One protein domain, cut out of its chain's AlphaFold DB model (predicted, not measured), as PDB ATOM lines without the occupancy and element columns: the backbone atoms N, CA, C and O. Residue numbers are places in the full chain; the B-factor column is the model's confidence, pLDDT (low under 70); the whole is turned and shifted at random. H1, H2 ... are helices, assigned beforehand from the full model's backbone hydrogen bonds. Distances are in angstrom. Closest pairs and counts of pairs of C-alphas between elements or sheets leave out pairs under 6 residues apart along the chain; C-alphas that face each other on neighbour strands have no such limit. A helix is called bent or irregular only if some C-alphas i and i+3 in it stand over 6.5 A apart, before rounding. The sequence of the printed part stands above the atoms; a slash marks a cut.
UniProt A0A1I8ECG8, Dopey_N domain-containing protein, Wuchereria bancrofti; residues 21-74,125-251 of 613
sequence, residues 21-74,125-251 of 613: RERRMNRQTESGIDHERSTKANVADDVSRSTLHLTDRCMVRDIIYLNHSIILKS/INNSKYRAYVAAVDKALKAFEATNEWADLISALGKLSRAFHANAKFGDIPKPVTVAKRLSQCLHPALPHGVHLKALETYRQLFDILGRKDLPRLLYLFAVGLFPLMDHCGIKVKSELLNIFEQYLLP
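What this domain is: This is residues 21 to 74 and 125 to 251 of the 613 residues of the protein "Dopey_N domain-containing protein" of Wuchereria bancrofti (UniProt A0A1I8ECG8). The longest helix, H6, folds back on itself as two arms, and with the short H5 in the middle it makes the core of a bundle of H2, H5, H6a, H6b and H8. The hairpin of H3 and H4 and the helix H8 pack on opposite sides of H6a, the hairpin of H1 and H2 lies along another side by H5 and H6b, and residues 21 to 32 of H1 stick out. The printed part has 181 residues with eight named helices, H1 to H8 in order, and no named strand: all helix. It is compact, with a radius of gyration of the C-alphas of 17.1 A, yet elongated, spanning 62 by 34 by 30 A.

Where its parts are: Start at C-alpha 193, (-15.720, -57.204, 46.510), where H6, residues 193 to 226, begins. By its hydrogen bonds it was assigned as one helix, but it is bent: C-alphas 209 and 212 are 9.4 A apart. Arm H6a, residues 193 to 209, is 24.5 A long; arm H6b, residues 212 to 226, is irregular, with C-alphas 217 and 220 7.5 A apart. Look next for H5, residues 176 to 185, H4, residues 150 to 165, and H3, residues 128 to 143. H7 is residues 228 to 232. H8, residues 235 to 251, is only just irregular, with C-alphas 247 and 250 6.6 A apart, and ends at C-alpha 251, (-1.318, -38.124, 58.497). H1, residues 21 to 50, runs 44.1 A from (-36.319, -74.403, 52.074), with a kink of 26 degrees near residue 37; H2 is residues 54 to 74, 31.2 A.

How they stand to each other: From the hub H6, look at H6a: it touches H4 at Val 195 and Ile 154, C-alphas 5.7 A apart, and H8 at Leu 197 and Val 237, 6.1 A. H6b touches H5, closest at the C-alphas of Gly 225 and Ser 184, 4.1 A. H3 and H4 form a hairpin, closest at C-alphas 140 and 160, 5.1 A. H2 is close to but not clearly touching H5, with C-alphas 63 and 181 5.7 A apart. H1 and H2 form a hairpin, closest at C-alphas 48 and 57, 5.9 A. H7 is close to but not clearly touching H8. Every O i to N i+4 pair is within hydrogen-bond range in H4, H5 and H6a, against 23 of 26 in H1, 12 of 17 in H2, 11 of 12 in H3, 11 of 13 in H8, 3 of 11 in H6b and 0 of 1 in H7; O i to N i+3 gives 6 of 12 in H6b and 2 of 2 in H7.

The domain as a whole: The farthest C-alphas, of Arg 21 and Asn 126, are 64.6 A apart. Residues 75 to 124 are not printed, and C-alphas 74 and 125 are 37.2 A apart across the cut. Of the links printed whole, none is long. Residues 21 to 74 have pLDDT under 70.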
ATOM      1  N   ARG A  21     -37.156 -74.896  50.967       41.22
ATOM      2  CA  ARG A  21     -36.319 -74.403  52.074       41.22
ATOM      3  C   ARG A  21     -35.348 -73.318  51.611       41.22
ATOM      4  O   ARG A  21     -35.290 -72.279  52.261       41.22
ATOM      5  N   GLU A  22     -34.688 -73.485  50.466       38.19
ATOM      6  CA  GLU A  22     -33.837 -72.439  49.871       38.19
ATOM      7  C   GLU A  22     -34.636 -71.192  49.480       38.19
ATOM      8  O   GLU A  22     -34.233 -70.076  49.792       38.19
ATOM      9  N   ARG A  23     -35.828 -71.350  48.888       36.78
ATOM     10  CA  ARG A  23     -36.710 -70.213  48.560       36.78
ATOM     11  C   ARG A  23     -37.247 -69.485  49.795       36.78
ATOM     12  O   ARG A  23     -37.642 -68.325  49.681       36.78
ATOM     13  N   ARG A  24     -37.307 -70.151  50.952       34.97
ATOM     14  CA  ARG A  24     -37.697 -69.550  52.239       34.97
ATOM     15  C   ARG A  24     -36.515 -68.831  52.892       34.97
ATOM     16  O   ARG A  24     -36.709 -67.746  53.423       34.97
ATOM     17  N   MET A  25     -35.312 -69.397  52.765       34.12
ATOM     18  CA  MET A  25     -34.060 -68.795  53.222       34.12
ATOM     19  C   MET A  25     -33.734 -67.529  52.417       34.12
ATOM     20  O   MET A  25     -33.540 -66.484  53.022       34.12
ATOM     21  N   ASN A  26     -33.829 -67.574  51.080       33.94
ATOM     22  CA  ASN A  26     -33.632 -66.407  50.208       33.94
ATOM     23  C   ASN A  26     -34.662 -65.291  50.439       33.94
ATOM     24  O   ASN A  26     -34.314 -64.118  50.369       33.94
ATOM     25  N   ARG A  27     -35.916 -65.630  50.769       32.72
ATOM     26  CA  ARG A  27     -36.926 -64.621  51.130       32.72
ATOM     27  C   ARG A  27     -36.657 -63.965  52.485       32.72
ATOM     28  O   ARG A  27     -36.973 -62.793  52.636       32.72
ATOM     29  N   GLN A  28     -36.069 -64.692  53.439       31.48
ATOM     30  CA  GLN A  28     -35.642 -64.132  54.727       31.48
ATOM     31  C   GLN A  28     -34.415 -63.217  54.581       31.48
ATOM     32  O   GLN A  28     -34.344 -62.190  55.254       31.48
ATOM     33  N   THR A  29     -33.484 -63.530  53.671       33.22
ATOM     34  CA  THR A  29     -32.380 -62.621  53.318       33.22
ATOM     35  C   THR A  29     -32.880 -61.384  52.573       33.22
ATOM     36  O   THR A  29     -32.448 -60.281  52.889       33.22
ATOM     37  N   GLU A  30     -33.825 -61.519  51.639       30.17
ATOM     38  CA  GLU A  30     -34.403 -60.376  50.914       30.17
ATOM     39  C   GLU A  30     -35.211 -59.432  51.823       30.17
ATOM     40  O   GLU A  30     -35.051 -58.215  51.711       30.17
ATOM     41  N   SER A  31     -35.998 -59.953  52.775       30.12
ATOM     42  CA  SER A  31     -36.724 -59.119  53.748       30.12
ATOM     43  C   SER A  31     -35.789 -58.413  54.738       30.12
ATOM     44  O   SER A  31     -36.047 -57.275  55.120       30.12
ATOM     45  N   GLY A  32     -34.670 -59.048  55.114       29.14
ATOM     46  CA  GLY A  32     -33.623 -58.413  55.923       29.14
ATOM     47  C   GLY A  32     -32.920 -57.260  55.194       29.14
ATOM     48  O   GLY A  32     -32.657 -56.220  55.797       29.14
ATOM     49  N   ILE A  33     -32.691 -57.402  53.882       33.75
ATOM     50  CA  ILE A  33     -32.048 -56.385  53.031       33.75
ATOM     51  C   ILE A  33     -32.946 -55.155  52.829       33.75
ATOM     52  O   ILE A  33     -32.443 -54.030  52.797       33.75
ATOM     53  N   ASP A  34     -34.261 -55.335  52.681       30.62
ATOM     54  CA  ASP A  34     -35.184 -54.209  52.491       30.62
ATOM     55  C   ASP A  34     -35.497 -53.469  53.809       30.62
ATOM     56  O   ASP A  34     -35.671 -52.249  53.784       30.62
ATOM     57  N   HIS A  35     -35.434 -54.145  54.966       32.91
ATOM     58  CA  HIS A  35     -35.542 -53.490  56.274       32.91
ATOM     59  C   HIS A  35     -34.287 -52.664  56.629       32.91
ATOM     60  O   HIS A  35     -34.400 -51.514  57.052       32.91
ATOM     61  N   GLU A  36     -33.083 -53.176  56.337       33.44
ATOM     62  CA  GLU A  36     -31.827 -52.418  56.466       33.44
ATOM     63  C   GLU A  36     -31.792 -51.156  55.586       33.44
ATOM     64  O   GLU A  36     -31.193 -50.151  55.967       33.44
ATOM     65  N   ARG A  37     -32.429 -51.166  54.407       29.70
ATOM     66  CA  ARG A  37     -32.437 -50.021  53.476       29.70
ATOM     67  C   ARG A  37     -33.115 -48.772  54.039       29.70
ATOM     68  O   ARG A  37     -32.666 -47.669  53.731       29.70
ATOM     69  N   SER A  38     -34.164 -48.926  54.851       29.17
ATOM     70  CA  SER A  38     -34.895 -47.790  55.436       29.17
ATOM     71  C   SER A  38     -34.098 -47.130  56.564       29.17
ATOM     72  O   SER A  38     -33.981 -45.905  56.609       29.17
ATOM     73  N   THR A  39     -33.442 -47.932  57.402       31.14
ATOM     74  CA  THR A  39     -32.545 -47.459  58.465       31.14
ATOM     75  C   THR A  39     -31.279 -46.811  57.884       31.14
ATOM     76  O   THR A  39     -30.831 -45.780  58.378       31.14
ATOM     77  N   LYS A  40     -30.748 -47.339  56.769       35.66
ATOM     78  CA  LYS A  40     -29.544 -46.836  56.074       35.66
ATOM     79  C   LYS A  40     -29.733 -45.488  55.368       35.66
ATOM     80  O   LYS A  40     -28.786 -44.705  55.307       35.66
ATOM     81  N   ALA A  41     -30.937 -45.187  54.869       30.52
ATOM     82  CA  ALA A  41     -31.248 -43.862  54.323       30.52
ATOM     83  C   ALA A  41     -31.201 -42.779  55.416       30.52
ATOM     84  O   ALA A  41     -30.678 -41.694  55.176       30.52
ATOM     85  N   ASN A  42     -31.651 -43.113  56.630       30.00
ATOM     86  CA  ASN A  42     -31.632 -42.203  57.775       30.00
ATOM     87  C   ASN A  42     -30.213 -41.985  58.334       30.00
ATOM     88  O   ASN A  42     -29.870 -40.852  58.645       30.00
ATOM     89  N   VAL A  43     -29.358 -43.018  58.375       34.03
ATOM     90  CA  VAL A  43     -27.956 -42.896  58.840       34.03
ATOM     91  C   VAL A  43     -27.108 -42.031  57.893       34.03
ATOM     92  O   VAL A  43     -26.326 -41.198  58.344       34.03
ATOM     93  N   ALA A  44     -27.282 -42.168  56.573       32.47
ATOM     94  CA  ALA A  44     -26.582 -41.325  55.599       32.47
ATOM     95  C   ALA A  44     -27.088 -39.863  55.612       32.47
ATOM     96  O   ALA A  44     -26.294 -38.923  55.482       32.47
ATOM     97  N   ASP A  45     -28.396 -39.663  55.813       32.81
ATOM     98  CA  ASP A  45     -28.992 -38.335  55.995       32.81
ATOM     99  C   ASP A  45     -28.564 -37.678  57.321       32.81
ATOM    100  O   ASP A  45     -28.368 -36.460  57.344       32.81
ATOM    101  N   ASP A  46     -28.360 -38.444  58.397       33.78
ATOM    102  CA  ASP A  46     -27.879 -37.916  59.677       33.78
ATOM    103  C   ASP A  46     -26.384 -37.575  59.644       33.78
ATOM    104  O   ASP A  46     -26.041 -36.473  60.062       33.78
ATOM    105  N   VAL A  47     -25.515 -38.380  59.010       35.53
ATOM    106  CA  VAL A  47     -24.098 -38.010  58.764       35.53
ATOM    107  C   VAL A  47     -23.992 -36.706  57.958       35.53
ATOM    108  O   VAL A  47     -23.140 -35.862  58.234       35.53
ATOM    109  N   SER A  48     -24.900 -36.490  56.999       33.41
ATOM    110  CA  SER A  48     -24.980 -35.251  56.209       33.41
ATOM    111  C   SER A  48     -25.479 -34.042  57.011       33.41
ATOM    112  O   SER A  48     -25.231 -32.895  56.629       33.41
ATOM    113  N   ARG A  49     -26.224 -34.261  58.103       35.12
ATOM    114  CA  ARG A  49     -26.755 -33.191  58.964       35.12
ATOM    115  C   ARG A  49     -25.715 -32.662  59.950       35.12
ATOM    116  O   ARG A  49     -25.815 -31.480  60.292       35.12
ATOM    117  N   SER A  50     -24.747 -33.482  60.350       36.81
ATOM    118  CA  SER A  50     -23.746 -33.174  61.380       36.81
ATOM    119  C   SER A  50     -22.495 -32.450  60.863       36.81
ATOM    120  O   SER A  50     -22.002 -31.547  61.527       36.81
ATOM    121  N   THR A  51     -22.009 -32.745  59.650       38.28
ATOM    122  CA  THR A  51     -20.624 -32.384  59.252       38.28
ATOM    123  C   THR A  51     -20.449 -31.195  58.293       38.28
ATOM    124  O   THR A  51     -19.319 -30.784  58.051       38.28
ATOM    125  N   LEU A  52     -21.511 -30.616  57.711       36.19
ATOM    126  CA  LEU A  52     -21.359 -29.759  56.516       36.19
ATOM    127  C   LEU A  52     -22.084 -28.404  56.575       36.19
ATOM    128  O   LEU A  52     -23.152 -28.280  57.177       36.19
ATOM    129  N   HIS A  53     -21.541 -27.380  55.901       36.41
ATOM    130  CA  HIS A  53     -22.245 -26.119  55.615       36.41
ATOM    131  C   HIS A  53     -23.437 -26.368  54.665       36.41
ATOM    132  O   HIS A  53     -23.442 -27.328  53.899       36.41
ATOM    133  N   LEU A  54     -24.476 -25.517  54.697       28.77
ATOM    134  CA  LEU A  54     -25.746 -25.739  53.972       28.77
ATOM    135  C   LEU A  54     -25.597 -26.072  52.472       28.77
ATOM    136  O   LEU A  54     -26.405 -26.834  51.943       28.77
ATOM    137  N   THR A  55     -24.592 -25.518  51.796       28.73
ATOM    138  CA  THR A  55     -24.293 -25.769  50.376       28.73
ATOM    139  C   THR A  55     -23.720 -27.166  50.137       28.73
ATOM    140  O   THR A  55     -24.177 -27.865  49.232       28.73
ATOM    141  N   ASP A  56     -22.810 -27.622  50.997       37.56
ATOM    142  CA  ASP A  56     -22.239 -28.971  50.934       37.56
ATOM    143  C   ASP A  56     -23.272 -30.042  51.324       37.56
ATOM    144  O   ASP A  56     -23.286 -31.136  50.755       37.56
ATOM    145  N   ARG A  57     -24.226 -29.703  52.209       44.47
ATOM    146  CA  ARG A  57     -25.349 -30.588  52.577       44.47
ATOM    147  C   ARG A  57     -26.223 -30.961  51.385       44.47
ATOM    148  O   ARG A  57     -26.652 -32.104  51.294       44.47
ATOM    149  N   CYS A  58     -26.514 -30.023  50.481       41.34
ATOM    150  CA  CYS A  58     -27.357 -30.314  49.318       41.34
ATOM    151  C   CYS A  58     -26.649 -31.276  48.349       41.34
ATOM    152  O   CYS A  58     -27.270 -32.215  47.857       41.34
ATOM    153  N   MET A  59     -25.336 -31.101  48.153       47.22
ATOM    154  CA  MET A  59     -24.534 -31.967  47.286       47.22
ATOM    155  C   MET A  59     -24.365 -33.383  47.843       47.22
ATOM    156  O   MET A  59     -24.534 -34.348  47.100       47.22
ATOM    157  N   VAL A  60     -24.059 -33.533  49.137       48.78
ATOM    158  CA  VAL A  60     -23.928 -34.862  49.761       48.78
ATOM    159  C   VAL A  60     -25.265 -35.595  49.770       48.78
ATOM    160  O   VAL A  60     -25.332 -36.774  49.418       48.78
ATOM    161  N   ARG A  61     -26.354 -34.870  50.034       49.03
ATOM    162  CA  ARG A  61     -27.709 -35.398  49.927       49.03
ATOM    163  C   ARG A  61     -28.003 -35.913  48.508       49.03
ATOM    164  O   ARG A  61     -28.470 -37.036  48.351       49.03
ATOM    165  N   ASP A  62     -27.623 -35.181  47.463       45.75
ATOM    166  CA  ASP A  62     -27.768 -35.623  46.063       45.75
ATOM    167  C   ASP A  62     -26.859 -36.808  45.672       45.75
ATOM    168  O   ASP A  62     -27.132 -37.502  44.681       45.75
ATOM    169  N   ILE A  63     -25.766 -37.052  46.404       52.56
ATOM    170  CA  ILE A  63     -24.938 -38.263  46.273       52.56
ATOM    171  C   ILE A  63     -25.669 -39.461  46.890       52.56
ATOM    172  O   ILE A  63     -25.820 -40.488  46.221       52.56
ATOM    173  N   ILE A  64     -26.216 -39.293  48.093       51.16
ATOM    174  CA  ILE A  64     -26.975 -40.318  48.825       51.16
ATOM    175  C   ILE A  64     -28.261 -40.709  48.073       51.16
ATOM    176  O   ILE A  64     -28.494 -41.892  47.817       51.16
ATOM    177  N   TYR A  65     -29.059 -39.740  47.609       44.75
ATOM    178  CA  TYR A  65     -30.289 -40.017  46.849       44.75
ATOM    179  C   TYR A  65     -30.029 -40.699  45.497       44.75
ATOM    180  O   TYR A  65     -30.866 -41.472  45.015       44.75
ATOM    181  N   LEU A  66     -28.871 -40.461  44.864       46.75
ATOM    182  CA  LEU A  66     -28.541 -41.143  43.610       46.75
ATOM    183  C   LEU A  66     -28.123 -42.600  43.841       46.75
ATOM    184  O   LEU A  66     -28.472 -43.447  43.017       46.75
ATOM    185  N   ASN A  67     -27.455 -42.901  44.964       41.66
ATOM    186  CA  ASN A  67     -27.215 -44.283  45.391       41.66
ATOM    187  C   ASN A  67     -28.552 -45.031  45.547       41.66
ATOM    188  O   ASN A  67     -28.675 -46.160  45.079       41.66
ATOM    189  N   HIS A  68     -29.594 -44.363  46.059       40.41
ATOM    190  CA  HIS A  68     -30.940 -44.932  46.169       40.41
ATOM    191  C   HIS A  68     -31.661 -45.111  44.813       40.41
ATOM    192  O   HIS A  68     -32.386 -46.080  44.606       40.41
ATOM    193  N   SER A  69     -31.443 -44.221  43.840       35.28
ATOM    194  CA  SER A  69     -32.096 -44.299  42.517       35.28
ATOM    195  C   SER A  69     -31.523 -45.397  41.605       35.28
ATOM    196  O   SER A  69     -32.227 -45.933  40.750       35.28
ATOM    197  N   ILE A  70     -30.249 -45.760  41.779       42.50
ATOM    198  CA  ILE A  70     -29.582 -46.819  40.997       42.50
ATOM    199  C   ILE A  70     -30.071 -48.218  41.416       42.50
ATOM    200  O   ILE A  70     -30.156 -49.116  40.575       42.50
ATOM    201  N   ILE A  71     -30.516 -48.376  42.670       39.16
ATOM    202  CA  ILE A  71     -31.157 -49.595  43.197       39.16
ATOM    203  C   ILE A  71     -32.379 -50.006  42.360       39.16
ATOM    204  O   ILE A  71     -32.592 -51.197  42.130       39.16
ATOM    205  N   LEU A  72     -33.159 -49.038  41.867       35.69
ATOM    206  CA  LEU A  72     -34.345 -49.314  41.050       35.69
ATOM    207  C   LEU A  72     -33.987 -49.801  39.638       35.69
ATOM    208  O   LEU A  72     -34.737 -50.574  39.051       35.69
ATOM    209  N   LYS A  73     -32.824 -49.405  39.103       37.19
ATOM    210  CA  LYS A  73     -32.362 -49.842  37.775       37.19
ATOM    211  C   LYS A  73     -31.669 -51.206  37.801       37.19
ATOM    212  O   LYS A  73     -31.840 -51.981  36.870       37.19
ATOM    213  N   SER A  74     -30.940 -51.529  38.872       33.47
ATOM    214  CA  SER A  74     -30.214 -52.803  39.006       33.47
ATOM    215  C   SER A  74     -31.117 -54.018  39.290       33.47
ATOM    216  O   SER A  74     -30.677 -55.144  39.070       33.47
ATOM    217  N   ILE A 125      -6.448 -24.056  33.360       71.44
ATOM    218  CA  ILE A 125      -7.569 -24.009  32.403       71.44
ATOM    219  C   ILE A 125      -7.107 -23.581  31.000       71.44
ATOM    220  O   ILE A 125      -7.572 -24.116  29.988       71.44
ATOM    221  N   ASN A 126      -6.140 -22.665  30.922       74.06
ATOM    222  CA  ASN A 126      -5.590 -22.207  29.646       74.06
ATOM    223  C   ASN A 126      -4.659 -23.239  28.978       74.06
ATOM    224  O   ASN A 126      -4.470 -23.205  27.757       74.06
ATOM    225  N   ASN A 127      -4.145 -24.219  29.727       86.19
ATOM    226  CA  ASN A 127      -3.255 -25.260  29.221       86.19
ATOM    227  C   ASN A 127      -4.012 -26.286  28.351       86.19
ATOM    228  O   ASN A 127      -4.928 -26.978  28.800       86.19
ATOM    229  N   SER A 128      -3.603 -26.435  27.088       87.50
ATOM    230  CA  SER A 128      -4.231 -27.374  26.143       87.50
ATOM    231  C   SER A 128      -4.138 -28.836  26.595       87.50
ATOM    232  O   SER A 128      -5.079 -29.604  26.389       87.50
ATOM    233  N   LYS A 129      -3.046 -29.221  27.268       89.38
ATOM    234  CA  LYS A 129      -2.863 -30.578  27.806       89.38
ATOM    235  C   LYS A 129      -3.807 -30.845  28.978       89.38
ATOM    236  O   LYS A 129      -4.314 -31.955  29.100       89.38
ATOM    237  N   TYR A 130      -4.083 -29.833  29.798       90.38
ATOM    238  CA  TYR A 130      -5.047 -29.947  30.890       90.38
ATOM    239  C   TYR A 130      -6.485 -30.036  30.357       90.38
ATOM    240  O   TYR A 130      -7.241 -30.906  30.774       90.38
ATOM    241  N   ARG A 131      -6.852 -29.248  29.336       90.50
ATOM    242  CA  ARG A 131      -8.154 -29.409  28.654       90.50
ATOM    243  C   ARG A 131      -8.344 -30.815  28.072       90.50
ATOM    244  O   ARG A 131      -9.433 -31.377  28.175       90.50
ATOM    245  N   ALA A 132      -7.287 -31.410  27.513       92.06
ATOM    246  CA  ALA A 132      -7.315 -32.800  27.058       92.06
ATOM    247  C   ALA A 132      -7.490 -33.798  28.219       92.06
ATOM    248  O   ALA A 132      -8.234 -34.768  28.078       92.06
ATOM    249  N   TYR A 133      -6.860 -33.548  29.371       94.12
ATOM    250  CA  TYR A 133      -7.061 -34.332  30.593       94.12
ATOM    251  C   TYR A 133      -8.512 -34.262  31.091       94.12
ATOM    252  O   TYR A 133      -9.126 -35.310  31.292       94.12
ATOM    253  N   VAL A 134      -9.105 -33.066  31.182       93.25
ATOM    254  CA  VAL A 134     -10.522 -32.887  31.550       93.25
ATOM    255  C   VAL A 134     -11.437 -33.661  30.595       93.25
ATOM    256  O   VAL A 134     -12.313 -34.402  31.039       93.25
ATOM    257  N   ALA A 135     -11.199 -33.569  29.282       93.50
ATOM    258  CA  ALA A 135     -11.968 -34.314  28.286       93.50
ATOM    259  C   ALA A 135     -11.797 -35.842  28.415       93.50
ATOM    260  O   ALA A 135     -12.749 -36.597  28.194       93.50
ATOM    261  N   ALA A 136     -10.603 -36.316  28.787       94.06
ATOM    262  CA  ALA A 136     -10.343 -37.731  29.037       94.06
ATOM    263  C   ALA A 136     -11.088 -38.240  30.282       94.06
ATOM    264  O   ALA A 136     -11.696 -39.312  30.223       94.06
ATOM    265  N   VAL A 137     -11.099 -37.459  31.369       95.25
ATOM    266  CA  VAL A 137     -11.886 -37.755  32.577       95.25
ATOM    267  C   VAL A 137     -13.376 -37.777  32.246       95.25
ATOM    268  O   VAL A 137     -14.055 -38.738  32.590       95.25
ATOM    269  N   ASP A 138     -13.882 -36.814  31.475       93.94
ATOM    270  CA  ASP A 138     -15.284 -36.791  31.039       93.94
ATOM    271  C   ASP A 138     -15.689 -38.009  30.222       93.94
ATOM    272  O   ASP A 138     -16.753 -38.596  30.430       93.94
ATOM    273  N   LYS A 139     -14.826 -38.421  29.296       93.38
ATOM    274  CA  LYS A 139     -15.050 -39.631  28.510       93.38
ATOM    275  C   LYS A 139     -15.079 -40.876  29.398       93.38
ATOM    276  O   LYS A 139     -15.879 -41.774  29.142       93.38
ATOM    277  N   ALA A 140     -14.233 -40.937  30.427       94.00
ATOM    278  CA  ALA A 140     -14.247 -42.027  31.398       94.00
ATOM    279  C   ALA A 140     -15.507 -41.994  32.281       94.00
ATOM    280  O   ALA A 140     -16.132 -43.032  32.471       94.00
ATOM    281  N   LEU A 141     -15.935 -40.816  32.749       93.62
ATOM    282  CA  LEU A 141     -17.137 -40.645  33.571       93.62
ATOM    283  C   LEU A 141     -18.420 -41.031  32.823       93.62
ATOM    284  O   LEU A 141     -19.284 -41.678  33.411       93.62
ATOM    285  N   LYS A 142     -18.521 -40.742  31.519       92.56
ATOM    286  CA  LYS A 142     -19.641 -41.209  30.678       92.56
ATOM    287  C   LYS A 142     -19.751 -42.734  30.616       92.56
ATOM    288  O   LYS A 142     -20.844 -43.257  30.432       92.56
ATOM    289  N   ALA A 143     -18.650 -43.469  30.802       90.44
ATOM    290  CA  ALA A 143     -18.702 -44.930  30.832       90.44
ATOM    291  C   ALA A 143     -19.508 -45.464  32.030       90.44
ATOM    292  O   ALA A 143     -20.090 -46.533  31.908       90.44
ATOM    293  N   PHE A 144     -19.598 -44.712  33.137       90.81
ATOM    294  CA  PHE A 144     -20.423 -45.068  34.300       90.81
ATOM    295  C   PHE A 144     -21.931 -44.890  34.060       90.81
ATOM    296  O   PHE A 144     -22.739 -45.360  34.852       90.81
ATOM    297  N   GLU A 145     -22.336 -44.180  33.004       86.56
ATOM    298  CA  GLU A 145     -23.755 -43.973  32.672       86.56
ATOM    299  C   GLU A 145     -24.325 -45.104  31.815       86.56
ATOM    300  O   GLU A 145     -25.534 -45.318  31.812       86.56
ATOM    301  N   ALA A 146     -23.452 -45.832  31.118       82.56
ATOM    302  CA  ALA A 146     -23.801 -46.921  30.215       82.56
ATOM    303  C   ALA A 146     -23.574 -48.316  30.831       82.56
ATOM    304  O   ALA A 146     -23.509 -49.298  30.096       82.56
ATOM    305  N   THR A 147     -23.405 -48.411  32.155       83.31
ATOM    306  CA  THR A 147     -23.152 -49.684  32.847       83.31
ATOM    307  C   THR A 147     -24.449 -50.451  33.059       83.31
ATOM    308  O   THR A 147     -25.368 -49.923  33.690       83.31
ATOM    309  N   ASN A 148     -24.494 -51.697  32.598       79.94
ATOM    310  CA  ASN A 148     -25.618 -52.604  32.829       79.94
ATOM    311  C   ASN A 148     -25.268 -53.685  33.855       79.94
ATOM    312  O   ASN A 148     -26.151 -54.173  34.556       79.94
ATOM    313  N   GLU A 149     -23.981 -54.015  33.989       85.25
ATOM    314  CA  GLU A 149     -23.488 -55.030  34.917       85.25
ATOM    315  C   GLU A 149     -22.362 -54.500  35.811       85.25
ATOM    316  O   GLU A 149     -21.705 -53.495  35.528       85.25
ATOM    317  N   TRP A 150     -22.084 -55.207  36.909       85.19
ATOM    318  CA  TRP A 150     -21.010 -54.830  37.833       85.19
ATOM    319  C   TRP A 150     -19.617 -54.879  37.175       85.19
ATOM    320  O   TRP A 150     -18.733 -54.107  37.550       85.19
ATOM    321  N   ALA A 151     -19.409 -55.732  36.166       89.56
ATOM    322  CA  ALA A 151     -18.153 -55.806  35.414       89.56
ATOM    323  C   ALA A 151     -17.886 -54.529  34.590       89.56
ATOM    324  O   ALA A 151     -16.729 -54.122  34.414       89.56
ATOM    325  N   ASP A 152     -18.945 -53.838  34.152       91.06
ATOM    326  CA  ASP A 152     -18.827 -52.559  33.449       91.06
ATOM    327  C   ASP A 152     -18.276 -51.470  34.374       91.06
ATOM    328  O   ASP A 152     -17.493 -50.628  33.933       91.06
ATOM    329  N   LEU A 153     -18.616 -51.516  35.671       93.19
ATOM    330  CA  LEU A 153     -18.068 -50.597  36.675       93.19
ATOM    331  C   LEU A 153     -16.558 -50.783  36.829       93.19
ATOM    332  O   LEU A 153     -15.827 -49.796  36.847       93.19
ATOM    333  N   ILE A 154     -16.061 -52.026  36.861       93.50
ATOM    334  CA  ILE A 154     -14.612 -52.300  36.891       93.50
ATOM    335  C   ILE A 154     -13.935 -51.730  35.640       93.50
ATOM    336  O   ILE A 154     -12.889 -51.082  35.730       93.50
ATOM    337  N   SER A 155     -14.549 -51.914  34.472       94.06
ATOM    338  CA  SER A 155     -14.032 -51.381  33.209       94.06
ATOM    339  C   SER A 155     -14.034 -49.846  33.178       94.06
ATOM    340  O   SER A 155     -13.081 -49.231  32.688       94.06
ATOM    341  N   ALA A 156     -15.079 -49.210  33.714       94.69
ATOM    342  CA  ALA A 156     -15.194 -47.760  33.829       94.69
ATOM    343  C   ALA A 156     -14.161 -47.186  34.814       94.69
ATOM    344  O   ALA A 156     -13.432 -46.258  34.456       94.69
ATOM    345  N   LEU A 157     -13.997 -47.809  35.986       96.44
ATOM    346  CA  LEU A 157     -12.933 -47.503  36.949       96.44
ATOM    347  C   LEU A 157     -11.545 -47.646  36.311       96.44
ATOM    348  O   LEU A 157     -10.701 -46.771  36.465       96.44
ATOM    349  N   GLY A 158     -11.309 -48.693  35.515       96.31
ATOM    350  CA  GLY A 158     -10.045 -48.888  34.798       96.31
ATOM    351  C   GLY A 158      -9.761 -47.829  33.720       96.31
ATOM    352  O   GLY A 158      -8.602 -47.506  33.452       96.31
ATOM    353  N   LYS A 159     -10.792 -47.261  33.080       95.50
ATOM    354  CA  LYS A 159     -10.635 -46.108  32.169       95.50
ATOM    355  C   LYS A 159     -10.315 -44.835  32.947       95.50
ATOM    356  O   LYS A 159      -9.425 -44.091  32.542       95.50
ATOM    357  N   LEU A 160     -11.010 -44.620  34.059       96.38
ATOM    358  CA  LEU A 160     -10.839 -43.455  34.918       96.38
ATOM    359  C   LEU A 160      -9.442 -43.433  35.565       96.38
ATOM    360  O   LEU A 160      -8.724 -42.446  35.442       96.38
ATOM    361  N   SER A 161      -9.009 -44.560  36.127       95.94
ATOM    362  CA  SER A 161      -7.671 -44.761  36.696       95.94
ATOM    363  C   SER A 161      -6.551 -44.456  35.689       95.94
ATOM    364  O   SER A 161      -5.618 -43.718  35.999       95.94
ATOM    365  N   ARG A 162      -6.669 -44.924  34.437       96.25
ATOM    366  CA  ARG A 162      -5.695 -44.597  33.377       96.25
ATOM    367  C   ARG A 162      -5.653 -43.107  33.046       96.25
ATOM    368  O   ARG A 162      -4.570 -42.576  32.808       96.25
ATOM    369  N   ALA A 163      -6.809 -42.441  33.017       95.50
ATOM    370  CA  ALA A 163      -6.878 -41.003  32.768       95.50
ATOM    371  C   ALA A 163      -6.173 -40.208  33.877       95.50
ATOM    372  O   ALA A 163      -5.432 -39.279  33.559       95.50
ATOM    373  N   PHE A 164      -6.341 -40.609  35.141       95.44
ATOM    374  CA  PHE A 164      -5.646 -40.010  36.281       95.44
ATOM    375  C   PHE A 164      -4.142 -40.277  36.250       95.44
ATOM    376  O   PHE A 164      -3.354 -39.335  36.273       95.44
ATOM    377  N   HIS A 165      -3.730 -41.534  36.091       93.69
ATOM    378  CA  HIS A 165      -2.317 -41.906  36.088       93.69
ATOM    379  C   HIS A 165      -1.513 -41.177  34.994       93.69
ATOM    380  O   HIS A 165      -0.441 -40.640  35.260       93.69
ATOM    381  N   ALA A 166      -2.057 -41.067  33.775       93.56
ATOM    382  CA  ALA A 166      -1.394 -40.373  32.667       93.56
ATOM    383  C   ALA A 166      -1.237 -38.850  32.881       93.56
ATOM    384  O   ALA A 166      -0.455 -38.197  32.183       93.56
ATOM    385  N   ASN A 167      -1.991 -38.272  33.822       92.56
ATOM    386  CA  ASN A 167      -2.118 -36.830  34.019       92.56
ATOM    387  C   ASN A 167      -1.841 -36.381  35.467       92.56
ATOM    388  O   ASN A 167      -2.018 -35.204  35.773       92.56
ATOM    389  N   ALA A 168      -1.326 -37.267  36.326       90.62
ATOM    390  CA  ALA A 168      -1.069 -37.008  37.749       90.62
ATOM    391  C   ALA A 168      -0.198 -35.765  38.012       90.62
ATOM    392  O   ALA A 168      -0.375 -35.075  39.007       90.62
ATOM    393  N   LYS A 169       0.685 -35.414  37.066       88.94
ATOM    394  CA  LYS A 169       1.538 -34.210  37.095       88.94
ATOM    395  C   LYS A 169       0.795 -32.880  37.268       88.94
ATOM    396  O   LYS A 169       1.437 -31.883  37.576       88.94
ATOM    397  N   PHE A 170      -0.508 -32.832  36.982       88.12
ATOM    398  CA  PHE A 170      -1.296 -31.614  37.158       88.12
ATOM    399  C   PHE A 170      -1.700 -31.369  38.616       88.12
ATOM    400  O   PHE A 170      -2.057 -30.237  38.923       88.12
ATOM    401  N   GLY A 171      -1.639 -32.383  39.489       87.38
ATOM    402  CA  GLY A 171      -1.999 -32.240  40.905       87.38
ATOM    403  C   GLY A 171      -3.471 -31.885  41.146       87.38
ATOM    404  O   GLY A 171      -3.798 -31.329  42.182       87.38
ATOM    405  N   ASP A 172      -4.354 -32.150  40.179       89.25
ATOM    406  CA  ASP A 172      -5.763 -31.751  40.227       89.25
ATOM    407  C   ASP A 172      -6.697 -32.882  39.766       89.25
ATOM    408  O   ASP A 172      -6.339 -33.703  38.907       89.25
ATOM    409  N   ILE A 173      -7.910 -32.893  40.325       93.19
ATOM    410  CA  ILE A 173      -8.977 -33.850  40.022       93.19
ATOM    411  C   ILE A 173     -10.129 -33.126  39.310       93.19
ATOM    412  O   ILE A 173     -10.976 -32.515  39.966       93.19
ATOM    413  N   PRO A 174     -10.243 -33.246  37.974       92.31
ATOM    414  CA  PRO A 174     -11.359 -32.691  37.229       92.31
ATOM    415  C   PRO A 174     -12.698 -33.267  37.690       92.31
ATOM    416  O   PRO A 174     -12.851 -34.479  37.839       92.31
ATOM    417  N   LYS A 175     -13.694 -32.389  37.845       90.94
ATOM    418  CA  LYS A 175     -15.066 -32.736  38.264       90.94
ATOM    419  C   LYS A 175     -15.100 -33.601  39.535       90.94
ATOM    420  O   LYS A 175     -15.714 -34.674  39.527       90.94
ATOM    421  N   PRO A 176     -14.498 -33.130  40.644       92.12
ATOM    422  CA  PRO A 176     -14.284 -33.944  41.841       92.12
ATOM    423  C   PRO A 176     -15.601 -34.465  42.427       92.12
ATOM    424  O   PRO A 176     -15.676 -35.616  42.839       92.12
ATOM    425  N   VAL A 177     -16.678 -33.675  42.354       91.81
ATOM    426  CA  VAL A 177     -18.022 -34.080  42.799       91.81
ATOM    427  C   VAL A 177     -18.553 -35.269  41.993       91.81
ATOM    428  O   VAL A 177     -19.042 -36.244  42.560       91.81
ATOM    429  N   THR A 178     -18.455 -35.226  40.660       92.94
ATOM    430  CA  THR A 178     -18.929 -36.325  39.804       92.94
ATOM    431  C   THR A 178     -18.067 -37.569  39.984       92.94
ATOM    432  O   THR A 178     -18.606 -38.671  40.055       92.94
ATOM    433  N   VAL A 179     -16.747 -37.401  40.105       95.62
ATOM    434  CA  VAL A 179     -15.808 -38.495  40.388       95.62
ATOM    435  C   VAL A 179     -16.150 -39.165  41.718       95.62
ATOM    436  O   VAL A 179     -16.390 -40.372  41.740       95.62
ATOM    437  N   ALA A 180     -16.258 -38.395  42.802       94.88
ATOM    438  CA  ALA A 180     -16.603 -38.900  44.129       94.88
ATOM    439  C   ALA A 180     -17.953 -39.630  44.131       94.88
ATOM    440  O   ALA A 180     -18.069 -40.728  44.669       94.88
ATOM    441  N   LYS A 181     -18.955 -39.082  43.430       92.00
ATOM    442  CA  LYS A 181     -20.265 -39.719  43.264       92.00
ATOM    443  C   LYS A 181     -20.164 -41.098  42.609       92.00
ATOM    444  O   LYS A 181     -20.783 -42.044  43.088       92.00
ATOM    445  N   ARG A 182     -19.393 -41.231  41.523       94.00
ATOM    446  CA  ARG A 182     -19.192 -42.524  40.844       94.00
ATOM    447  C   ARG A 182     -18.390 -43.502  41.696       94.00
ATOM    448  O   ARG A 182     -18.727 -44.678  41.730       94.00
ATOM    449  N   LEU A 183     -17.383 -43.028  42.425       95.94
ATOM    450  CA  LEU A 183     -16.622 -43.881  43.333       95.94
ATOM    451  C   LEU A 183     -17.459 -44.376  44.517       95.94
ATOM    452  O   LEU A 183     -17.390 -45.556  44.840       95.94
ATOM    453  N   SER A 184     -18.280 -43.517  45.128       93.94
ATOM    454  CA  SER A 184     -19.219 -43.908  46.191       93.94
ATOM    455  C   SER A 184     -20.197 -44.985  45.711       93.94
ATOM    456  O   SER A 184     -20.399 -45.975  46.407       93.94
ATOM    457  N   GLN A 185     -20.719 -44.868  44.482       91.94
ATOM    458  CA  GLN A 185     -21.569 -45.905  43.876       91.94
ATOM    459  C   GLN A 185     -20.861 -47.257  43.807       91.94
ATOM    460  O   GLN A 185     -21.455 -48.283  44.123       91.94
ATOM    461  N   CYS A 186     -19.583 -47.260  43.426       95.06
ATOM    462  CA  CYS A 186     -18.776 -48.473  43.363       95.06
ATOM    463  C   CYS A 186     -18.468 -49.088  44.733       95.06
ATOM    464  O   CYS A 186     -17.982 -50.211  44.755       95.06
ATOM    465  N   LEU A 187     -18.745 -48.400  45.845       94.69
ATOM    466  CA  LEU A 187     -18.595 -48.908  47.214       94.69
ATOM    467  C   LEU A 187     -19.920 -49.382  47.830       94.69
ATOM    468  O   LEU A 187     -19.974 -49.704  49.013       94.69
ATOM    469  N   HIS A 188     -21.000 -49.444  47.049       90.00
ATOM    470  CA  HIS A 188     -22.288 -49.900  47.557       90.00
ATOM    471  C   HIS A 188     -22.209 -51.367  48.057       90.00
ATOM    472  O   HIS A 188     -21.676 -52.217  47.333       90.00
ATOM    473  N   PRO A 189     -22.795 -51.712  49.225       88.38
ATOM    474  CA  PRO A 189     -22.703 -53.054  49.824       88.38
ATOM    475  C   PRO A 189     -23.204 -54.201  48.938       88.38
ATOM    476  O   PRO A 189     -22.709 -55.316  49.009       88.38
ATOM    477  N   ALA A 190     -24.181 -53.927  48.068       88.94
ATOM    478  CA  ALA A 190     -24.730 -54.926  47.141       88.94
ATOM    479  C   ALA A 190     -23.799 -55.278  45.960       88.94
ATOM    480  O   ALA A 190     -24.137 -56.148  45.160       88.94
ATOM    481  N   LEU A 191     -22.673 -54.576  45.797       90.62
ATOM    482  CA  LEU A 191     -21.706 -54.853  44.736       90.62
ATOM    483  C   LEU A 191     -20.651 -55.864  45.207       90.62
ATOM    484  O   LEU A 191     -20.322 -55.913  46.391       90.62
ATOM    485  N   PRO A 192     -20.076 -56.659  44.290       92.75
ATOM    486  CA  PRO A 192     -19.070 -57.645  44.658       92.75
ATOM    487  C   PRO A 192     -17.747 -56.985  45.072       92.75
ATOM    488  O   PRO A 192     -17.338 -55.965  44.512       92.75
ATOM    489  N   HIS A 193     -17.012 -57.652  45.968       90.75
ATOM    490  CA  HIS A 193     -15.720 -57.204  46.510       90.75
ATOM    491  C   HIS A 193     -14.696 -56.771  45.444       90.75
ATOM    492  O   HIS A 193     -13.890 -55.878  45.689       90.75
ATOM    493  N   GLY A 194     -14.719 -57.370  44.246       94.25
ATOM    494  CA  GLY A 194     -13.834 -56.976  43.144       94.25
ATOM    495  C   GLY A 194     -14.045 -55.529  42.678       94.25
ATOM    496  O   GLY A 194     -13.076 -54.842  42.354       94.25
ATOM    497  N   VAL A 195     -15.291 -55.041  42.703       95.62
ATOM    498  CA  VAL A 195     -15.616 -53.640  42.388       95.62
ATOM    499  C   VAL A 195     -15.119 -52.727  43.506       95.62
ATOM    500  O   VAL A 195     -14.482 -51.716  43.214       95.62
ATOM    501  N   HIS A 196     -15.325 -53.119  44.771       96.44
ATOM    502  CA  HIS A 196     -14.840 -52.364  45.932       96.44
ATOM    503  C   HIS A 196     -13.320 -52.193  45.889       96.44
ATOM    504  O   HIS A 196     -12.832 -51.071  45.957       96.44
ATOM    505  N   LEU A 197     -12.564 -53.277  45.685       97.25
ATOM    506  CA  LEU A 197     -11.098 -53.229  45.603       97.25
ATOM    507  C   LEU A 197     -10.613 -52.299  44.487       97.25
ATOM    508  O   LEU A 197      -9.691 -51.510  44.697       97.25
ATOM    509  N   LYS A 198     -11.249 -52.351  43.309       97.06
ATOM    510  CA  LYS A 198     -10.867 -51.470  42.200       97.06
ATOM    511  C   LYS A 198     -11.212 -50.006  42.479       97.06
ATOM    512  O   LYS A 198     -10.466 -49.107  42.084       97.06
ATOM    513  N   ALA A 199     -12.318 -49.754  43.176       97.50
ATOM    514  CA  ALA A 199     -12.678 -48.417  43.626       97.50
ATOM    515  C   ALA A 199     -11.661 -47.893  44.649       97.50
ATOM    516  O   ALA A 199     -11.151 -46.793  44.457       97.50
ATOM    517  N   LEU A 200     -11.289 -48.686  45.661       97.94
ATOM    518  CA  LEU A 200     -10.273 -48.327  46.660       97.94
ATOM    519  C   LEU A 200      -8.895 -48.058  46.031       97.94
ATOM    520  O   LEU A 200      -8.217 -47.109  46.412       97.94
ATOM    521  N   GLU A 201      -8.493 -48.820  45.009       97.88
ATOM    522  CA  GLU A 201      -7.297 -48.508  44.212       97.88
ATOM    523  C   GLU A 201      -7.393 -47.127  43.547       97.88
ATOM    524  O   GLU A 201      -6.426 -46.368  43.545       97.88
ATOM    525  N   THR A 202      -8.572 -46.780  43.026       97.50
ATOM    526  CA  THR A 202      -8.807 -45.468  42.416       97.50
ATOM    527  C   THR A 202      -8.796 -44.355  43.472       97.50
ATOM    528  O   THR A 202      -8.206 -43.311  43.218       97.50
ATOM    529  N   TYR A 203      -9.354 -44.577  44.670       97.81
ATOM    530  CA  TYR A 203      -9.244 -43.632  45.794       97.81
ATOM    531  C   TYR A 203      -7.787 -43.345  46.163       97.81
ATOM    532  O   TYR A 203      -7.424 -42.179  46.282       97.81
ATOM    533  N   ARG A 204      -6.935 -44.376  46.274       97.62
ATOM    534  CA  ARG A 204      -5.496 -44.190  46.546       97.62
ATOM    535  C   ARG A 204      -4.832 -43.302  45.499       97.62
ATOM    536  O   ARG A 204      -4.203 -42.318  45.855       97.62
ATOM    537  N   GLN A 205      -5.076 -43.576  44.217       96.75
ATOM    538  CA  GLN A 205      -4.546 -42.751  43.126       96.75
ATOM    539  C   GLN A 205      -5.010 -41.292  43.213       96.75
ATOM    540  O   GLN A 205      -4.225 -40.387  42.944       96.75
ATOM    541  N   LEU A 206      -6.270 -41.043  43.586       96.31
ATOM    542  CA  LEU A 206      -6.761 -39.678  43.791       96.31
ATOM    543  C   LEU A 206      -6.053 -38.992  44.960       96.31
ATOM    544  O   LEU A 206      -5.671 -37.831  44.844       96.31
ATOM    545  N   PHE A 207      -5.873 -39.700  46.072       96.62
ATOM    546  CA  PHE A 207      -5.231 -39.151  47.261       96.62
ATOM    547  C   PHE A 207      -3.730 -38.912  47.047       96.62
ATOM    548  O   PHE A 207      -3.214 -37.911  47.537       96.62
ATOM    549  N   ASP A 208      -3.060 -39.740  46.242       96.38
ATOM    550  CA  ASP A 208      -1.685 -39.505  45.782       96.38
ATOM    551  C   ASP A 208      -1.568 -38.230  44.931       96.38
ATOM    552  O   ASP A 208      -0.607 -37.477  45.076       96.38
ATOM    553  N   ILE A 209      -2.544 -37.964  44.050       94.69
ATOM    554  CA  ILE A 209      -2.555 -36.761  43.199       94.69
ATOM    555  C   ILE A 209      -2.810 -35.495  44.025       94.69
ATOM    556  O   ILE A 209      -2.144 -34.488  43.800       94.69
ATOM    557  N   LEU A 210      -3.769 -35.540  44.956       93.31
ATOM    558  CA  LEU A 210      -4.126 -34.402  45.813       93.31
ATOM    559  C   LEU A 210      -3.051 -34.109  46.871       93.31
ATOM    560  O   LEU A 210      -2.812 -32.957  47.234       93.31
ATOM    561  N   GLY A 211      -2.409 -35.155  47.396       91.94
ATOM    562  CA  GLY A 211      -1.453 -35.050  48.491       91.94
ATOM    563  C   GLY A 211      -2.057 -34.440  49.764       91.94
ATOM    564  O   GLY A 211      -3.256 -34.197  49.878       91.94
ATOM    565  N   ARG A 212      -1.206 -34.161  50.758       89.38
ATOM    566  CA  ARG A 212      -1.665 -33.662  52.071       89.38
ATOM    567  C   ARG A 212      -2.249 -32.250  52.041       89.38
ATOM    568  O   ARG A 212      -3.016 -31.919  52.928       89.38
ATOM    569  N   LYS A 213      -1.893 -31.430  51.047       86.62
ATOM    570  CA  LYS A 213      -2.324 -30.024  50.978       86.62
ATOM    571  C   LYS A 213      -3.775 -29.880  50.518       86.62
ATOM    572  O   LYS A 213      -4.525 -29.109  51.105       86.62
ATOM    573  N   ASP A 214      -4.171 -30.622  49.483       89.12
ATOM    574  CA  ASP A 214      -5.497 -30.467  48.875       89.12
ATOM    575  C   ASP A 214      -6.496 -31.541  49.322       89.12
ATOM    576  O   ASP A 214      -7.707 -31.318  49.249       89.12
ATOM    577  N   LEU A 215      -6.024 -32.682  49.847       93.69
ATOM    578  CA  LEU A 215      -6.900 -33.754  50.322       93.69
ATOM    579  C   LEU A 215      -7.894 -33.300  51.407       93.69
ATOM    580  O   LEU A 215      -9.081 -33.566  51.216       93.69
ATOM    581  N   PRO A 216      -7.505 -32.587  52.487       93.00
ATOM    582  CA  PRO A 216      -8.456 -32.152  53.516       93.00
ATOM    583  C   PRO A 216      -9.633 -31.348  52.955       93.00
ATOM    584  O   PRO A 216     -10.773 -31.519  53.385       93.00
ATOM    585  N   ARG A 217      -9.375 -30.521  51.934       90.06
ATOM    586  CA  ARG A 217     -10.374 -29.638  51.315       90.06
ATOM    587  C   ARG A 217     -11.441 -30.404  50.543       90.06
ATOM    588  O   ARG A 217     -12.553 -29.909  50.419       90.06
ATOM    589  N   LEU A 218     -11.115 -31.584  50.017       91.56
ATOM    590  CA  LEU A 218     -12.030 -32.409  49.221       91.56
ATOM    591  C   LEU A 218     -12.445 -33.703  49.927       91.56
ATOM    592  O   LEU A 218     -13.292 -34.431  49.406       91.56
ATOM    593  N   LEU A 219     -11.879 -34.000  51.100       93.88
ATOM    594  CA  LEU A 219     -12.081 -35.265  51.805       93.88
ATOM    595  C   LEU A 219     -13.564 -35.559  52.041       93.88
ATOM    596  O   LEU A 219     -13.988 -36.696  51.861       93.88
ATOM    597  N   TYR A 220     -14.362 -34.541  52.363       90.50
ATOM    598  CA  TYR A 220     -15.796 -34.696  52.601       90.50
ATOM    599  C   TYR A 220     -16.558 -35.311  51.413       90.50
ATOM    600  O   TYR A 220     -17.501 -36.066  51.626       90.50
ATOM    601  N   LEU A 221     -16.133 -35.063  50.167       92.00
ATOM    602  CA  LEU A 221     -16.750 -35.662  48.978       92.00
ATOM    603  C   LEU A 221     -16.511 -37.177  48.926       92.00
ATOM    604  O   LEU A 221     -17.392 -37.947  48.548       92.00
ATOM    605  N   PHE A 222     -15.304 -37.597  49.301       94.31
ATOM    606  CA  PHE A 222     -14.831 -38.977  49.226       94.31
ATOM    607  C   PHE A 222     -15.230 -39.805  50.460       94.31
ATOM    608  O   PHE A 222     -15.524 -40.997  50.348       94.31
ATOM    609  N   ALA A 223     -15.306 -39.160  51.624       92.44
ATOM    610  CA  ALA A 223     -15.667 -39.742  52.913       92.44
ATOM    611  C   ALA A 223     -17.040 -40.435  52.904       92.44
ATOM    612  O   ALA A 223     -17.190 -41.515  53.472       92.44
ATOM    613  N   VAL A 224     -18.016 -39.853  52.195       87.81
ATOM    614  CA  VAL A 224     -19.407 -40.339  52.115       87.81
ATOM    615  C   VAL A 224     -19.496 -41.779  51.600       87.81
ATOM    616  O   VAL A 224     -20.386 -42.522  51.998       87.81
ATOM    617  N   GLY A 225     -18.586 -42.188  50.709       90.25
ATOM    618  CA  GLY A 225     -18.496 -43.575  50.247       90.25
ATOM    619  C   GLY A 225     -17.565 -44.444  51.093       90.25
ATOM    620  O   GLY A 225     -17.850 -45.620  51.289       90.25
ATOM    621  N   LEU A 226     -16.449 -43.882  51.570       94.44
ATOM    622  CA  LEU A 226     -15.394 -44.643  52.243       94.44
ATOM    623  C   LEU A 226     -15.777 -45.108  53.648       94.44
ATOM    624  O   LEU A 226     -15.530 -46.263  53.980       94.44
ATOM    625  N   PHE A 227     -16.348 -44.238  54.481       94.88
ATOM    626  CA  PHE A 227     -16.589 -44.578  55.889       94.88
ATOM    627  C   PHE A 227     -17.669 -45.654  56.074       94.88
ATOM    628  O   PHE A 227     -17.405 -46.616  56.797       94.88
ATOM    629  N   PRO A 228     -18.826 -45.595  55.381       92.00
ATOM    630  CA  PRO A 228     -19.851 -46.633  55.510       92.00
ATOM    631  C   PRO A 228     -19.427 -48.003  54.964       92.00
ATOM    632  O   PRO A 228     -20.054 -49.006  55.290       92.00
ATOM    633  N   LEU A 229     -18.377 -48.070  54.132       93.56
ATOM    634  CA  LEU A 229     -17.895 -49.334  53.568       93.56
ATOM    635  C   LEU A 229     -17.443 -50.315  54.659       93.56
ATOM    636  O   LEU A 229     -17.569 -51.522  54.458       93.56
ATOM    637  N   MET A 230     -16.945 -49.817  55.800       93.56
ATOM    638  CA  MET A 230     -16.408 -50.661  56.871       93.56
ATOM    639  C   MET A 230     -17.422 -51.705  57.362       93.56
ATOM    640  O   MET A 230     -17.044 -52.856  57.567       93.56
ATOM    641  N   ASP A 231     -18.696 -51.318  57.467       88.00
ATOM    642  CA  ASP A 231     -19.791 -52.133  58.019       88.00
ATOM    643  C   ASP A 231     -20.092 -53.395  57.191       88.00
ATOM    644  O   ASP A 231     -20.644 -54.381  57.674       88.00
ATOM    645  N   HIS A 232     -19.781 -53.365  55.893       83.56
ATOM    646  CA  HIS A 232     -20.298 -54.348  54.935       83.56
ATOM    647  C   HIS A 232     -19.240 -54.862  53.959       83.56
ATOM    648  O   HIS A 232     -19.563 -55.305  52.853       83.56
ATOM    649  N   CYS A 233     -17.968 -54.790  54.340       89.06
ATOM    650  CA  CYS A 233     -16.871 -55.202  53.482       89.06
ATOM    651  C   CYS A 233     -16.205 -56.493  53.973       89.06
ATOM    652  O   CYS A 233     -15.947 -56.685  55.158       89.06
ATOM    653  N   GLY A 234     -15.903 -57.399  53.040       88.69
ATOM    654  CA  GLY A 234     -15.145 -58.607  53.354       88.69
ATOM    655  C   GLY A 234     -13.708 -58.300  53.783       88.69
ATOM    656  O   GLY A 234     -13.150 -57.257  53.443       88.69
ATOM    657  N   ILE A 235     -13.084 -59.268  54.456       92.44
ATOM    658  CA  ILE A 235     -11.747 -59.204  55.081       92.44
ATOM    659  C   ILE A 235     -10.710 -58.449  54.229       92.44
ATOM    660  O   ILE A 235     -10.060 -57.513  54.693       92.44
ATOM    661  N   LYS A 236     -10.578 -58.806  52.943       94.25
ATOM    662  CA  LYS A 236      -9.598 -58.169  52.050       94.25
ATOM    663  C   LYS A 236      -9.895 -56.687  51.792       94.25
ATOM    664  O   LYS A 236      -8.973 -55.882  51.751       94.25
ATOM    665  N   VAL A 237     -11.166 -56.325  51.609       96.06
ATOM    666  CA  VAL A 237     -11.582 -54.928  51.403       96.06
ATOM    667  C   VAL A 237     -11.401 -54.131  52.694       96.06
ATOM    668  O   VAL A 237     -10.881 -53.021  52.630       96.06
ATOM    669  N   LYS A 238     -11.730 -54.720  53.853       95.50
ATOM    670  CA  LYS A 238     -11.505 -54.136  55.186       95.50
ATOM    671  C   LYS A 238     -10.023 -53.790  55.397       95.50
ATOM    672  O   LYS A 238      -9.697 -52.665  55.763       95.50
ATOM    673  N   SER A 239      -9.117 -54.710  55.054       95.62
ATOM    674  CA  SER A 239      -7.665 -54.476  55.121       95.62
ATOM    675  C   SER A 239      -7.193 -53.324  54.220       95.62
ATOM    676  O   SER A 239      -6.439 -52.461  54.669       95.62
ATOM    677  N   GLU A 240      -7.668 -53.262  52.970       97.31
ATOM    678  CA  GLU A 240      -7.335 -52.162  52.051       97.31
ATOM    679  C   GLU A 240      -7.938 -50.817  52.479       97.31
ATOM    680  O   GLU A 240      -7.323 -49.769  52.286       97.31
ATOM    681  N   LEU A 241      -9.123 -50.827  53.090       97.00
ATOM    682  CA  LEU A 241      -9.752 -49.624  53.629       97.00
ATOM    683  C   LEU A 241      -8.958 -49.071  54.820       97.00
ATOM    684  O   LEU A 241      -8.658 -47.878  54.851       97.00
ATOM    685  N   LEU A 242      -8.540 -49.936  55.751       96.94
ATOM    686  CA  LEU A 242      -7.663 -49.549  56.861       96.94
ATOM    687  C   LEU A 242      -6.306 -49.029  56.363       96.94
ATOM    688  O   LEU A 242      -5.823 -48.026  56.884       96.94
ATOM    689  N   ASN A 243      -5.732 -49.620  55.303       97.88
ATOM    690  CA  ASN A 243      -4.526 -49.077  54.661       97.88
ATOM    691  C   ASN A 243      -4.742 -47.629  54.198       97.88
ATOM    692  O   ASN A 243      -3.877 -46.782  54.403       97.88
ATOM    693  N   ILE A 244      -5.892 -47.328  53.582       97.94
ATOM    694  CA  ILE A 244      -6.210 -45.966  53.137       97.94
ATOM    695  C   ILE A 244      -6.309 -45.013  54.332       97.94
ATOM    696  O   ILE A 244      -5.750 -43.914  54.294       97.94
ATOM    697  N   PHE A 245      -6.990 -45.430  55.398       97.81
ATOM    698  CA  PHE A 245      -7.135 -44.618  56.603       97.81
ATOM    699  C   PHE A 245      -5.780 -44.308  57.247       97.81
ATOM    700  O   PHE A 245      -5.500 -43.152  57.553       97.81
ATOM    701  N   GLU A 246      -4.904 -45.302  57.372       97.75
ATOM    702  CA  GLU A 246      -3.573 -45.149  57.966       97.75
ATOM    703  C   GLU A 246      -2.605 -44.332  57.100       97.75
ATOM    704  O   GLU A 246      -1.811 -43.556  57.634       97.75
ATOM    705  N   GLN A 247      -2.639 -44.510  55.775       97.62
ATOM    706  CA  GLN A 247      -1.674 -43.891  54.859       97.62
ATOM    707  C   GLN A 247      -2.057 -42.468  54.449       97.62
ATOM    708  O   GLN A 247      -1.167 -41.640  54.256       97.62
ATOM    709  N   TYR A 248      -3.355 -42.175  54.319       97.75
ATOM    710  CA  TYR A 248      -3.822 -40.902  53.757       97.75
ATOM    711  C   TYR A 248      -4.594 -40.039  54.746       97.75
ATOM    712  O   TYR A 248      -4.442 -38.823  54.689       97.75
ATOM    713  N   LEU A 249      -5.398 -40.626  55.642       97.25
ATOM    714  CA  LEU A 249      -6.268 -39.841  56.531       97.25
ATOM    715  C   LEU A 249      -5.607 -39.525  57.870       97.25
ATOM    716  O   LEU A 249      -5.606 -38.374  58.292       97.25
ATOM    717  N   LEU A 250      -4.981 -40.514  58.510       97.00
ATOM    718  CA  LEU A 250      -4.262 -40.314  59.765       97.00
ATOM    719  C   LEU A 250      -3.169 -39.228  59.660       97.00
ATOM    720  O   LEU A 250      -3.081 -38.395  60.563       97.00
ATOM    721  N   PRO A 251      -2.357 -39.146  58.584       96.62
ATOM    722  CA  PRO A 251      -1.318 -38.124  58.497       96.62
ATOM    723  C   PRO A 251      -1.819 -36.692  58.269       96.62
ATOM    724  O   PRO A 251      -0.987 -35.785  58.250       96.62
TER     725      PRO A 251